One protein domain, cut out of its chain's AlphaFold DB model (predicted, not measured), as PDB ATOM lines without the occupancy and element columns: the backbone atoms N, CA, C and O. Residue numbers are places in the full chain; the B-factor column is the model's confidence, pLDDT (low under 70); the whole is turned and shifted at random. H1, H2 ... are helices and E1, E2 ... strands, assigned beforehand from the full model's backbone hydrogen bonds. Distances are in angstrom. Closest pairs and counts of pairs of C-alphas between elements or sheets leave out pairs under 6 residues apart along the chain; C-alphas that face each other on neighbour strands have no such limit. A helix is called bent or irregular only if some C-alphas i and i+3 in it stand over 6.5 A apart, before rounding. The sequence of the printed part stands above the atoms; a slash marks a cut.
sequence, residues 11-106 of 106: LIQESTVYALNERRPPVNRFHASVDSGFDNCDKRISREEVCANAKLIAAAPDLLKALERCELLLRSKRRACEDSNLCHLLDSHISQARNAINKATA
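What this domain is: This is residues 11 to 106 of the 106 residues of an uncharacterized protein of Pseudomonas sp. GW704-F2 (UniProt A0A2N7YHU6). A long helical hairpin, H1b beside H2, has a small meander sheet, E1 E2 E3, each strand antiparallel to the one before, packed on H1a, the other arm of bent H1, in two layers. Residues 78 to 85 stick out. The 96 printed residues are mixed, E1 E2 E3 H1 H2, only just loose, close to extended: radius of gyration of the C-alphas 18.3 A, spans 54 by 46 by 20 A.

How they stand to each other: E1 (residues 11 to 13) and E2 (16 to 20) form a hairpin, N 11 to O 18 2.8 A; E2 and E3 (28 to 33) another, N 17 to O 32 2.8 A. By its hydrogen bonds H1 (47 to 77) was assigned as one helix, but it is bent: C-alphas 58 and 61 are 7.1 A apart, and arms H1a (47 to 58) and H1b (61 to 77) stand at a steep 48 degrees. H1a is on the sheet, over E2, height 7.1 A; closest C-alphas Val 17 and Ala 54, 6.2 A. H2 (84 to 105) touches H1b, opposite ways, a shallow tilt of 19 degrees; closest C-alphas Leu 63 and Ala 97, 5.1 A. Every O i to N i+4 pair in H1a and H1b is within hydrogen-bond range, and 17 of 18 in H2.

Where its parts are: E1 begins at C-alpha 11 (-141.993, -144.812, 72.774); H2, 32.4 A long, ends at C-alpha 105 (-139.993, -144.173, 57.399).

The domain as a whole: The two farthest C-alphas, Asp 42 and Cys 81, are 55.5 A apart. The printed part has no cut; the link E3 to H1 is long. Residues 80 to 84 and 106 have pLDDT under 70.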
ATOM      1  N   LEU A  11    -140.872-145.665  73.132       92.44
ATOM      2  CA  LEU A  11    -141.993-144.812  72.774       92.44
ATOM      3  C   LEU A  11    -141.463-143.539  72.114       92.44
ATOM      4  O   LEU A  11    -140.323-143.142  72.357       92.44
ATOM      5  N   ILE A  12    -142.288-142.905  71.285       93.69
ATOM      6  CA  ILE A  12    -141.918-141.714  70.513       93.69
ATOM      7  C   ILE A  12    -142.885-140.582  70.846       93.69
ATOM      8  O   ILE A  12    -144.101-140.776  70.846       93.69
ATOM      9  N   GLN A  13    -142.337-139.392  71.060       94.06
ATOM     10  CA  GLN A  13    -143.061-138.132  71.099       94.06
ATOM     11  C   GLN A  13    -142.248-137.082  70.332       94.06
ATOM     12  O   GLN A  13    -141.254-136.559  70.832       94.06
ATOM     13  N   GLU A  14    -142.677-136.785  69.105       93.88
ATOM     14  CA  GLU A  14    -141.968-135.892  68.175       93.88
ATOM     15  C   GLU A  14    -140.502-136.313  67.944       93.88
ATOM     16  O   GLU A  14    -140.251-137.411  67.452       93.88
ATOM     17  N   SER A  15    -139.538-135.456  68.296       95.25
ATOM     18  CA  SER A  15    -138.097-135.709  68.198       95.25
ATOM     19  C   SER A  15    -137.523-136.473  69.394       95.25
ATOM     20  O   SER A  15    -136.321-136.734  69.442       95.25
ATOM     21  N   THR A  16    -138.354-136.795  70.386       95.12
ATOM     22  CA  THR A  16    -137.933-137.461  71.615       95.12
ATOM     23  C   THR A  16    -138.386-138.907  71.614       95.12
ATOM     24  O   THR A  16    -139.546-139.226  71.360       95.12
ATOM     25  N   VAL A  17    -137.468-139.787  71.971       94.31
ATOM     26  CA  VAL A  17    -137.735-141.197  72.204       94.31
ATOM     27  C   VAL A  17    -137.475-141.535  73.665       94.31
ATOM     28  O   VAL A  17    -136.570-140.976  74.285       94.31
ATOM     29  N   TYR A  18    -138.280-142.411  74.253       93.56
ATOM     30  CA  TYR A  18    -138.203-142.698  75.682       93.56
ATOM     31  C   TYR A  18    -138.656-144.113  76.034       93.56
ATOM     32  O   TYR A  18    -139.415-144.739  75.304       93.56
ATOM     33  N   ALA A  19    -138.206-144.610  77.182       92.19
ATOM     34  CA  ALA A  19    -138.620-145.889  77.744       92.19
ATOM     35  C   ALA A  19    -139.258-145.657  79.118       92.19
ATOM     36  O   ALA A  19    -138.703-144.948  79.961       92.19
ATOM     37  N   LEU A  20    -140.416-146.264  79.364       91.62
ATOM     38  CA  LEU A  20    -141.091-146.208  80.663       91.62
ATOM     39  C   LEU A  20    -140.623-147.360  81.558       91.62
ATOM     40  O   LEU A  20    -140.240-148.425  81.077       91.62
ATOM     41  N   ASN A  21    -140.656-147.160  82.873       90.06
ATOM     42  CA  ASN A  21    -140.565-148.267  83.821       90.06
ATOM     43  C   ASN A  21    -141.950-148.857  84.138       90.06
ATOM     44  O   ASN A  21    -142.985-148.265  83.847       90.06
ATOM     45  N   GLU A  22    -141.959-150.016  84.794       89.19
ATOM     46  CA  GLU A  22    -143.180-150.742  85.173       89.19
ATOM     47  C   GLU A  22    -143.852-150.203  86.456       89.19
ATOM     48  O   GLU A  22    -144.698-150.872  87.051       89.19
ATOM     49  N   ARG A  23    -143.481-149.003  86.932       89.88
ATOM     50  CA  ARG A  23    -144.117-148.406  88.118       89.88
ATOM     51  C   ARG A  23    -145.558-147.990  87.808       89.88
ATOM     52  O   ARG A  23    -145.951-147.840  86.654       89.88
ATOM     53  N   ARG A  24    -146.356-147.785  88.860       89.31
ATOM     54  CA  ARG A  24    -147.704-147.209  88.760       89.31
ATOM     55  C   ARG A  24    -147.752-145.878  89.525       89.31
ATOM     56  O   ARG A  24    -147.640-145.920  90.749       89.31
ATOM     57  N   PRO A  25    -147.905-144.725  88.843       88.62
ATOM     58  CA  PRO A  25    -147.978-144.557  87.384       88.62
ATOM     59  C   PRO A  25    -146.630-144.842  86.683       88.62
ATOM     60  O   PRO A  25    -145.584-144.748  87.336       88.62
ATOM     61  N   PRO A  26    -146.632-145.184  85.377       89.56
ATOM     62  CA  PRO A  26    -145.400-145.351  84.610       89.56
ATOM     63  C   PRO A  26    -144.617-144.043  84.602       89.56
ATOM     64  O   PRO A  26    -145.188-142.984  84.340       89.56
ATOM     65  N   VAL A  27    -143.314-144.104  84.868       90.69
ATOM     66  CA  VAL A  27    -142.443-142.928  84.765       90.69
ATOM     67  C   VAL A  27    -141.334-143.170  83.757       90.69
ATOM     68  O   VAL A  27    -140.892-144.303  83.545       90.69
ATOM     69  N   ASN A  28    -140.889-142.082  83.137       90.25
ATOM     70  CA  ASN A  28    -139.780-142.099  82.203       90.25
ATOM     71  C   ASN A  28    -138.517-142.631  82.899       90.25
ATOM     72  O   ASN A  28    -138.064-142.080  83.902       90.25
ATOM     73  N   ARG A  29    -137.981-143.733  82.380       89.56
ATOM     74  CA  ARG A  29    -136.730-144.342  82.834       89.56
ATOM     75  C   ARG A  29    -135.533-143.749  82.099       89.56
ATOM     76  O   ARG A  29    -134.477-143.587  82.701       89.56
ATOM     77  N   PHE A  30    -135.690-143.503  80.804       87.56
ATOM     78  CA  PHE A  30    -134.655-143.014  79.907       87.56
ATOM     79  C   PHE A  30    -135.303-142.275  78.738       87.56
ATOM     80  O   PHE A  30    -136.306-142.750  78.208       87.56
ATOM     81  N   HIS A  31    -134.692-141.178  78.293       92.25
ATOM     82  CA  HIS A  31    -135.048-140.530  77.036       92.25
ATOM     83  C   HIS A  31    -133.811-140.099  76.253       92.25
ATOM     84  O   HIS A  31    -132.754-139.849  76.828       92.25
ATOM     85  N   ALA A  32    -133.987-139.973  74.943       91.94
ATOM     86  CA  ALA A  32    -133.062-139.322  74.034       91.94
ATOM     87  C   ALA A  32    -133.852-138.358  73.143       91.94
ATOM     88  O   ALA A  32    -134.965-138.672  72.723       91.94
ATOM     89  N   SER A  33    -133.281-137.189  72.868       95.31
ATOM     90  CA  SER A  33    -133.856-136.197  71.960       95.31
ATOM     91  C   SER A  33    -132.940-136.029  70.758       95.31
ATOM     92  O   SER A  33    -131.718-135.971  70.916       95.31
ATOM     93  N   VAL A  34    -133.526-135.967  69.567       95.12
ATOM     94  CA  VAL A  34    -132.811-135.665  68.328       95.12
ATOM     95  C   VAL A  34    -132.839-134.153  68.119       95.12
ATOM     96  O   VAL A  34    -133.912-133.552  68.055       95.12
ATOM     97  N   ASP A  35    -131.661-133.535  68.021       94.00
ATOM     98  CA  ASP A  35    -131.536-132.123  67.655       94.00
ATOM     99  C   ASP A  35    -131.376-131.976  66.135       94.00
ATOM    100  O   ASP A  35    -130.787-132.811  65.452       94.00
ATOM    101  N   SER A  36    -131.911-130.874  65.631       90.94
ATOM    102  CA  SER A  36    -131.867-130.411  64.252       90.94
ATOM    103  C   SER A  36    -130.474-130.114  63.693       90.94
ATOM    104  O   SER A  36    -130.312-130.243  62.496       90.94
ATOM    105  N   GLY A  37    -129.460-129.736  64.477       93.44
ATOM    106  CA  GLY A  37    -128.118-129.460  63.922       93.44
ATOM    107  C   GLY A  37    -128.109-128.607  62.632       93.44
ATOM    108  O   GLY A  37    -128.999-127.779  62.412       93.44
ATOM    109  N   PHE A  38    -127.108-128.818  61.772       94.75
ATOM    110  CA  PHE A  38    -126.986-128.185  60.452       94.75
ATOM    111  C   PHE A  38    -126.459-129.191  59.417       94.75
ATOM    112  O   PHE A  38    -125.746-130.129  59.776       94.75
ATOM    113  N   ASP A  39    -126.820-129.006  58.146       93.00
ATOM    114  CA  ASP A  39    -126.273-129.758  57.014       93.00
ATOM    115  C   ASP A  39    -124.912-129.200  56.546       93.00
ATOM    116  O   ASP A  39    -124.386-128.228  57.086       93.00
ATOM    117  N   ASN A  40    -124.335-129.802  55.500       93.44
ATOM    118  CA  ASN A  40    -123.050-129.380  54.918       93.44
ATOM    119  C   ASN A  40    -123.077-127.980  54.268       93.44
ATOM    120  O   ASN A  40    -122.040-127.496  53.816       93.44
ATOM    121  N   CYS A  41    -124.250-127.360  54.165       94.31
ATOM    122  CA  CYS A  41    -124.477-126.035  53.598       94.31
ATOM    123  C   CYS A  41    -124.873-125.014  54.683       94.31
ATOM    124  O   CYS A  41    -125.434-123.971  54.339       94.31
ATOM    125  N   ASP A  42    -124.640-125.323  55.966       95.31
ATOM    126  CA  ASP A  42    -125.062-124.539  57.136       95.31
ATOM    127  C   ASP A  42    -126.583-124.284  57.204       95.31
ATOM    128  O   ASP A  42    -127.055-123.334  57.840       95.31
ATOM    129  N   LYS A  43    -127.398-125.136  56.570       95.56
ATOM    130  CA  LYS A  43    -128.859-125.075  56.684       95.56
ATOM    131  C   LYS A  43    -129.319-125.958  57.827       95.56
ATOM    132  O   LYS A  43    -128.866-127.086  57.989       95.56
ATOM    133  N   ARG A  44    -130.264-125.454  58.617       95.69
ATOM    134  CA  ARG A  44    -130.858-126.227  59.710       95.69
ATOM    135  C   ARG A  44    -131.610-127.434  59.148       95.69
ATOM    136  O   ARG A  44    -132.407-127.261  58.224       95.69
ATOM    137  N   ILE A  45    -131.389-128.623  59.714       95.50
ATOM    138  CA  ILE A  45    -132.115-129.825  59.283       95.50
ATOM    139  C   ILE A  45    -133.608-129.642  59.557       95.50
ATOM    140  O   ILE A  45    -134.017-129.052  60.564       95.50
ATOM    141  N   SER A  46    -134.417-130.142  58.625       94.81
ATOM    142  CA  SER A  46    -135.874-130.070  58.696       94.81
ATOM    143  C   SER A  46    -136.423-130.795  59.929       94.81
ATOM    144  O   SER A  46    -135.861-131.786  60.403       94.81
ATOM    145  N   ARG A  47    -137.560-130.323  60.453       94.38
ATOM    146  CA  ARG A  47    -138.232-130.987  61.581       94.38
ATOM    147  C   ARG A  47    -138.655-132.406  61.201       94.38
ATOM    148  O   ARG A  47    -138.611-133.307  62.031       94.38
ATOM    149  N   GLU A  48    -139.052-132.595  59.950       93.44
ATOM    150  CA  GLU A  48    -139.472-133.867  59.377       93.44
ATOM    151  C   GLU A  48    -138.349-134.903  59.463       93.44
ATOM    152  O   GLU A  48    -138.586-136.027  59.902       93.44
ATOM    153  N   GLU A  49    -137.121-134.511  59.130       92.81
ATOM    154  CA  GLU A  49    -135.948-135.382  59.202       92.81
ATOM    155  C   GLU A  49    -135.536-135.689  60.647       92.81
ATOM    156  O   GLU A  49    -135.235-136.836  60.976       92.81
ATOM    157  N   VAL A  50    -135.633-134.712  61.554       94.69
ATOM    158  CA  VAL A  50    -135.437-134.942  62.997       94.69
ATOM    159  C   VAL A  50    -136.443-135.968  63.536       94.69
ATOM    160  O   VAL A  50    -136.066-136.905  64.245       94.69
ATOM    161  N   CYS A  51    -137.722-135.828  63.182       94.19
ATOM    162  CA  CYS A  51    -138.768-136.775  63.564       94.19
ATOM    163  C   CYS A  51    -138.553-138.156  62.927       94.19
ATOM    164  O   CYS A  51    -138.761-139.170  63.592       94.19
ATOM    165  N   ALA A  52    -138.114-138.224  61.668       92.06
ATOM    166  CA  ALA A  52    -137.783-139.486  61.008       92.06
ATOM    167  C   ALA A  52    -136.627-140.209  61.723       92.06
ATOM    168  O   ALA A  52    -136.712-141.408  61.987       92.06
ATOM    169  N   ASN A  53    -135.595-139.475  62.141       93.31
ATOM    170  CA  ASN A  53    -134.491-140.016  62.935       93.31
ATOM    171  C   ASN A  53    -134.961-140.538  64.300       93.31
ATOM    172  O   ASN A  53    -134.546-141.617  64.725       93.31
ATOM    173  N   ALA A  54    -135.877-139.831  64.970       94.25
ATOM    174  CA  ALA A  54    -136.485-140.310  66.210       94.25
ATOM    175  C   ALA A  54    -137.266-141.621  65.990       94.25
ATOM    176  O   ALA A  54    -137.089-142.586  66.737       94.25
ATOM    177  N   LYS A  55    -138.065-141.706  64.919       94.00
ATOM    178  CA  LYS A  55    -138.765-142.944  64.543       94.00
ATOM    179  C   LYS A  55    -137.796-144.103  64.265       94.00
ATOM    180  O   LYS A  55    -138.052-145.221  64.712       94.00
ATOM    181  N   LEU A  56    -136.670-143.841  63.594       92.12
ATOM    182  CA  LEU A  56    -135.619-144.837  63.340       92.12
ATOM    183  C   LEU A  56    -135.009-145.374  64.637       92.12
ATOM    184  O   LEU A  56    -134.868-146.587  64.787       92.12
ATOM    185  N   ILE A  57    -134.699-144.499  65.597       92.50
ATOM    186  CA  ILE A  57    -134.152-144.911  66.898       92.50
ATOM    187  C   ILE A  57    -135.153-145.797  67.647       92.50
ATOM    188  O   ILE A  57    -134.775-146.833  68.191       92.50
ATOM    189  N   ALA A  58    -136.435-145.436  67.648       92.19
ATOM    190  CA  ALA A  58    -137.454-146.223  68.333       92.19
ATOM    191  C   ALA A  58    -137.706-147.603  67.699       92.19
ATOM    192  O   ALA A  58    -138.091-148.531  68.410       92.19
ATOM    193  N   ALA A  59    -137.449-147.768  66.398       91.31
ATOM    194  CA  ALA A  59    -137.517-149.060  65.711       91.31
ATOM    195  C   ALA A  59    -136.266-149.939  65.918       91.31
ATOM    196  O   ALA A  59    -136.288-151.127  65.582       91.31
ATOM    197  N   ALA A  60    -135.178-149.390  66.474       90.81
ATOM    198  CA  ALA A  60    -133.907-150.095  66.644       90.81
ATOM    199  C   ALA A  60    -134.006-151.431  67.412       90.81
ATOM    200  O   ALA A  60    -133.329-152.378  67.007       90.81
ATOM    201  N   PRO A  61    -134.821-151.575  68.474       89.69
ATOM    202  CA  PRO A  61    -134.931-152.852  69.170       89.69
ATOM    203  C   PRO A  61    -135.599-153.958  68.338       89.69
ATOM    204  O   PRO A  61    -135.077-155.071  68.257       89.69
ATOM    205  N   ASP A  62    -136.699-153.633  67.650       88.62
ATOM    206  CA  ASP A  62    -137.381-154.559  66.737       88.62
ATOM    207  C   ASP A  62    -136.438-154.997  65.607       88.62
ATOM    208  O   ASP A  62    -136.380-156.179  65.251       88.62
ATOM    209  N   LEU A  63    -135.662-154.047  65.069       88.31
ATOM    210  CA  LEU A  63    -134.658-154.310  64.043       88.31
ATOM    211  C   LEU A  63    -133.542-155.225  64.564       88.31
ATOM    212  O   LEU A  63    -133.214-156.207  63.899       88.31
ATOM    213  N   LEU A  64    -132.995-154.948  65.752       90.00
ATOM    214  CA  LEU A  64    -131.959-155.776  66.371       90.00
ATOM    215  C   LEU A  64    -132.445-157.219  66.548       90.00
ATOM    216  O   LEU A  64    -131.782-158.145  66.089       90.00
ATOM    217  N   LYS A  65    -133.645-157.413  67.107       88.81
ATOM    218  CA  LYS A  65    -134.242-158.746  67.275       88.81
ATOM    219  C   LYS A  65    -134.417-159.489  65.959       88.81
ATOM    220  O   LYS A  65    -134.191-160.699  65.898       88.81
ATOM    221  N   ALA A  66    -134.863-158.802  64.909       89.06
ATOM    222  CA  ALA A  66    -135.021-159.418  63.598       89.06
ATOM    223  C   ALA A  66    -133.661-159.852  63.022       89.06
ATOM    224  O   ALA A  66    -133.539-160.968  62.514       89.06
ATOM    225  N   LEU A  67    -132.629-159.015  63.162       90.69
ATOM    226  CA  LEU A  67    -131.273-159.305  62.694       90.69
ATOM    227  C   LEU A  67    -130.604-160.443  63.477       90.69
ATOM    228  O   LEU A  67    -130.020-161.330  62.857       90.69
ATOM    229  N   GLU A  68    -130.739-160.475  64.803       91.38
ATOM    230  CA  GLU A  68    -130.229-161.567  65.647       91.38
ATOM    231  C   GLU A  68    -130.848-162.918  65.257       91.38
ATOM    232  O   GLU A  68    -130.157-163.936  65.176       91.38
ATOM    233  N   ARG A  69    -132.151-162.942  64.934       89.56
ATOM    234  CA  ARG A  69    -132.819-164.154  64.434       89.56
ATOM    235  C   ARG A  69    -132.298-164.577  63.064       89.56
ATOM    236  O   ARG A  69    -132.028-165.761  62.862       89.56
ATOM    237  N   CYS A  70    -132.117-163.633  62.139       88.00
ATOM    238  CA  CYS A  70    -131.502-163.912  60.840       88.00
ATOM    239  C   CYS A  70    -130.098-164.507  61.004       88.00
ATOM    240  O   CYS A  70    -129.773-165.509  60.367       88.00
ATOM    241  N   GLU A  71    -129.276-163.932  61.883       91.69
ATOM    242  CA  GLU A  71    -127.928-164.425  62.151       91.69
ATOM    243  C   GLU A  71    -127.944-165.865  62.689       91.69
ATOM    244  O   GLU A  71    -127.198-166.719  62.198       91.69
ATOM    245  N   LEU A  72    -128.818-166.164  63.655       88.94
ATOM    246  CA  LEU A  72    -128.973-167.507  64.217       88.94
ATOM    247  C   LEU A  72    -129.337-168.539  63.132       88.94
ATOM    248  O   LEU A  72    -128.757-169.631  63.079       88.94
ATOM    249  N   LEU A  73    -130.266-168.193  62.235       86.94
ATOM    250  CA  LEU A  73    -130.669-169.063  61.126       86.94
ATOM    251  C   LEU A  73    -129.536-169.272  60.116       86.94
ATOM    252  O   LEU A  73    -129.284-170.396  59.690       86.94
ATOM    253  N   LEU A  74    -128.787-168.226  59.775       86.25
ATOM    254  CA  LEU A  74    -127.638-168.352  58.875       86.25
ATOM    255  C   LEU A  74    -126.527-169.219  59.485       86.25
ATOM    256  O   LEU A  74    -125.943-170.065  58.800       86.25
ATOM    257  N   ARG A  75    -126.263-169.067  60.789       86.44
ATOM    258  CA  ARG A  75    -125.292-169.894  61.521       86.44
ATOM    259  C   ARG A  75    -125.716-171.363  61.583       86.44
ATOM    260  O   ARG A  75    -124.849-172.229  61.476       86.44
ATOM    261  N   SER A  76    -127.007-171.648  61.750       82.94
ATOM    262  CA  SER A  76    -127.528-173.024  61.766       82.94
ATOM    263  C   SER A  76    -127.550-173.655  60.372       82.94
ATOM    264  O   SER A  76    -127.091-174.787  60.234       82.94
ATOM    265  N   LYS A  77    -127.929-172.910  59.323       77.88
ATOM    266  CA  LYS A  77    -127.846-173.372  57.924       77.88
ATOM    267  C   LYS A  77    -126.422-173.752  57.523       77.88
ATOM    268  O   LYS A  77    -126.223-174.752  56.855       77.88
ATOM    269  N   ARG A  78    -125.405-173.013  57.979       71.69
ATOM    270  CA  ARG A  78    -123.995-173.360  57.711       71.69
ATOM    271  C   ARG A  78    -123.573-174.706  58.323       71.69
ATOM    272  O   ARG A  78    -122.569-175.270  57.900       71.69
ATOM    273  N   ARG A  79    -124.297-175.197  59.335       70.62
ATOM    274  CA  ARG A  79    -124.011-176.456  60.046       70.62
ATOM    275  C   ARG A  79    -124.888-177.630  59.596       70.62
ATOM    276  O   ARG A  79    -124.552-178.759  59.938       70.62
ATOM    277  N   ALA A  80    -125.977-177.387  58.868       64.12
ATOM    278  CA  ALA A  80    -126.948-178.401  58.459       64.12
ATOM    279  C   ALA A  80    -127.040-178.507  56.925       64.12
ATOM    280  O   ALA A  80    -126.977-177.501  56.223       64.12
ATOM    281  N   CYS A  81    -127.190-179.730  56.408       59.97
ATOM    282  CA  CYS A  81    -127.472-179.982  54.991       59.97
ATOM    283  C   CYS A  81    -128.863-179.415  54.631       59.97
ATOM    284  O   CYS A  81    -129.751-179.409  55.478       59.97
ATOM    285  N   GLU A  82    -129.017-178.892  53.415       62.56
ATOM    286  CA  GLU A  82    -130.107-178.022  52.938       62.56
ATOM    287  C   GLU A  82    -131.527-178.421  53.397       62.56
ATOM    288  O   GLU A  82    -132.143-179.328  52.845       62.56
ATOM    289  N   ASP A  83    -132.076-177.691  54.374       68.69
ATOM    290  CA  ASP A  83    -133.468-177.839  54.815       68.69
ATOM    291  C   ASP A  83    -134.323-176.674  54.276       68.69
ATOM    292  O   ASP A  83    -134.036-175.495  54.514       68.69
ATOM    293  N   SER A  84    -135.376-176.998  53.522       69.25
ATOM    294  CA  SER A  84    -136.262-176.038  52.843       69.25
ATOM    295  C   SER A  84    -137.025-175.134  53.828       69.25
ATOM    296  O   SER A  84    -137.264-173.958  53.538       69.25
ATOM    297  N   ASN A  85    -137.313-175.623  55.040       79.94
ATOM    298  CA  ASN A  85    -138.017-174.859  56.080       79.94
ATOM    299  C   ASN A  85    -137.206-173.665  56.615       79.94
ATOM    300  O   ASN A  85    -137.770-172.647  57.023       79.94
ATOM    301  N   LEU A  86    -135.874-173.759  56.585       76.81
ATOM    302  CA  LEU A  86    -134.966-172.714  57.061       76.81
ATOM    303  C   LEU A  86    -135.006-171.462  56.177       76.81
ATOM    304  O   LEU A  86    -134.904-170.345  56.687       76.81
ATOM    305  N   CYS A  87    -135.191-171.634  54.863       79.31
ATOM    306  CA  CYS A  87    -135.315-170.516  53.925       79.31
ATOM    307  C   CYS A  87    -136.578-169.686  54.206       79.31
ATOM    308  O   CYS A  87    -136.486-168.468  54.324       79.31
ATOM    309  N   HIS A  88    -137.725-170.336  54.428       83.88
ATOM    310  CA  HIS A  88    -138.976-169.639  54.749       83.88
ATOM    311  C   HIS A  88    -138.905-168.835  56.058       83.88
ATOM    312  O   HIS A  88    -139.436-167.724  56.140       83.88
ATOM    313  N   LEU A  89    -138.231-169.363  57.085       84.75
ATOM    314  CA  LEU A  89    -138.032-168.649  58.352       84.75
ATOM    315  C   LEU A  89    -137.114-167.429  58.193       84.75
ATOM    316  O   LEU A  89    -137.384-166.376  58.774       84.75
ATOM    317  N   LEU A  90    -136.059-167.550  57.383       86.88
ATOM    318  CA  LEU A  90    -135.156-166.439  57.096       86.88
ATOM    319  C   LEU A  90    -135.892-165.302  56.371       86.88
ATOM    320  O   LEU A  90    -135.795-164.150  56.792       86.88
ATOM    321  N   ASP A  91    -136.688-165.624  55.351       87.94
ATOM    322  CA  ASP A  91    -137.481-164.634  54.611       87.94
ATOM    323  C   ASP A  91    -138.499-163.916  55.508       87.94
ATOM    324  O   ASP A  91    -138.704-162.703  55.391       87.94
ATOM    325  N   SER A  92    -139.099-164.639  56.457       90.31
ATOM    326  CA  SER A  92    -140.000-164.062  57.459       90.31
ATOM    327  C   SER A  92    -139.289-163.034  58.348       90.31
ATOM    328  O   SER A  92    -139.790-161.922  58.531       90.31
ATOM    329  N   HIS A  93    -138.090-163.338  58.856       88.00
ATOM    330  CA  HIS A  93    -137.341-162.393  59.695       88.00
ATOM    331  C   HIS A  93    -136.765-161.214  58.910       88.00
ATOM    332  O   HIS A  93    -136.793-160.086  59.406       88.00
ATOM    333  N   ILE A  94    -136.345-161.422  57.661       89.38
ATOM    334  CA  ILE A  94    -135.993-160.321  56.752       89.38
ATOM    335  C   ILE A  94    -137.204-159.406  56.545       89.38
ATOM    336  O   ILE A  94    -137.077-158.182  56.588       89.38
ATOM    337  N   SER A  95    -138.395-159.980  56.370       91.88
ATOM    338  CA  SER A  95    -139.635-159.211  56.240       91.88
ATOM    339  C   SER A  95    -139.961-158.433  57.519       91.88
ATOM    340  O   SER A  95    -140.360-157.274  57.441       91.88
ATOM    341  N   GLN A  96    -139.725-159.010  58.702       87.44
ATOM    342  CA  GLN A  96    -139.857-158.304  59.982       87.44
ATOM    343  C   GLN A  96    -138.881-157.125  60.095       87.44
ATOM    344  O   GLN A  96    -139.305-156.032  60.465       87.44
ATOM    345  N   ALA A  97    -137.612-157.311  59.716       85.62
ATOM    346  CA  ALA A  97    -136.615-156.239  59.700       85.62
ATOM    347  C   ALA A  97    -137.022-155.102  58.748       85.62
ATOM    348  O   ALA A  97    -136.988-153.930  59.120       85.62
ATOM    349  N   ARG A  98    -137.491-155.443  57.540       88.06
ATOM    350  CA  ARG A  98    -138.018-154.466  56.574       88.06
ATOM    351  C   ARG A  98    -139.230-153.721  57.119       88.06
ATOM    352  O   ARG A  98    -139.309-152.509  56.974       88.06
ATOM    353  N   ASN A  99    -140.144-154.417  57.787       86.69
ATOM    354  CA  ASN A  99    -141.306-153.789  58.410       86.69
ATOM    355  C   ASN A  99    -140.910-152.839  59.546       86.69
ATOM    356  O   ASN A  99    -141.526-151.787  59.677       86.69
ATOM    357  N   ALA A 100    -139.890-153.171  60.344       85.06
ATOM    358  CA  ALA A 100    -139.367-152.268  61.371       85.06
ATOM    359  C   ALA A 100    -138.803-150.977  60.750       85.06
ATOM    360  O   ALA A 100    -139.130-149.887  61.210       85.06
ATOM    361  N   ILE A 101    -138.047-151.092  59.652       85.94
ATOM    362  CA  ILE A 101    -137.537-149.937  58.895       85.94
ATOM    363  C   ILE A 101    -138.694-149.123  58.300       85.94
ATOM    364  O   ILE A 101    -138.731-147.909  58.456       85.94
ATOM    365  N   ASN A 102    -139.673-149.781  57.677       85.12
ATOM    366  CA  ASN A 102    -140.814-149.102  57.061       85.12
ATOM    367  C   ASN A 102    -141.686-148.369  58.086       85.12
ATOM    368  O   ASN A 102    -142.175-147.283  57.806       85.12
ATOM    369  N   LYS A 103    -141.865-148.922  59.292       76.81
ATOM    370  CA  LYS A 103    -142.540-148.213  60.392       76.81
ATOM    371  C   LYS A 103    -141.809-146.932  60.789       76.81
ATOM    372  O   LYS A 103    -142.450-146.005  61.271       76.81
ATOM    373  N   ALA A 104    -140.489-146.897  60.622       77.44
ATOM    374  CA  ALA A 104    -139.702-145.717  60.926       77.44
ATOM    375  C   ALA A 104    -139.753-144.652  59.820       77.44
ATOM    376  O   ALA A 104    -139.589-143.469  60.110       77.44
ATOM    377  N   THR A 105    -139.986-145.062  58.571       76.94
ATOM    378  CA  THR A 105    -139.993-144.173  57.399       76.94
ATOM    379  C   THR A 105    -141.390-143.772  56.911       76.94
ATOM    380  O   THR A 105    -141.483-142.858  56.094       76.94
ATOM    381  N   ALA A 106    -142.456-144.415  57.403       63.81
ATOM    382  CA  ALA A 106    -143.860-144.031  57.190       63.81
ATOM    383  C   ALA A 106    -144.279-142.850  58.078       63.81
ATOM    384  O   ALA A 106    -145.044-141.985  57.604       63.81
TER     385      ALA A 106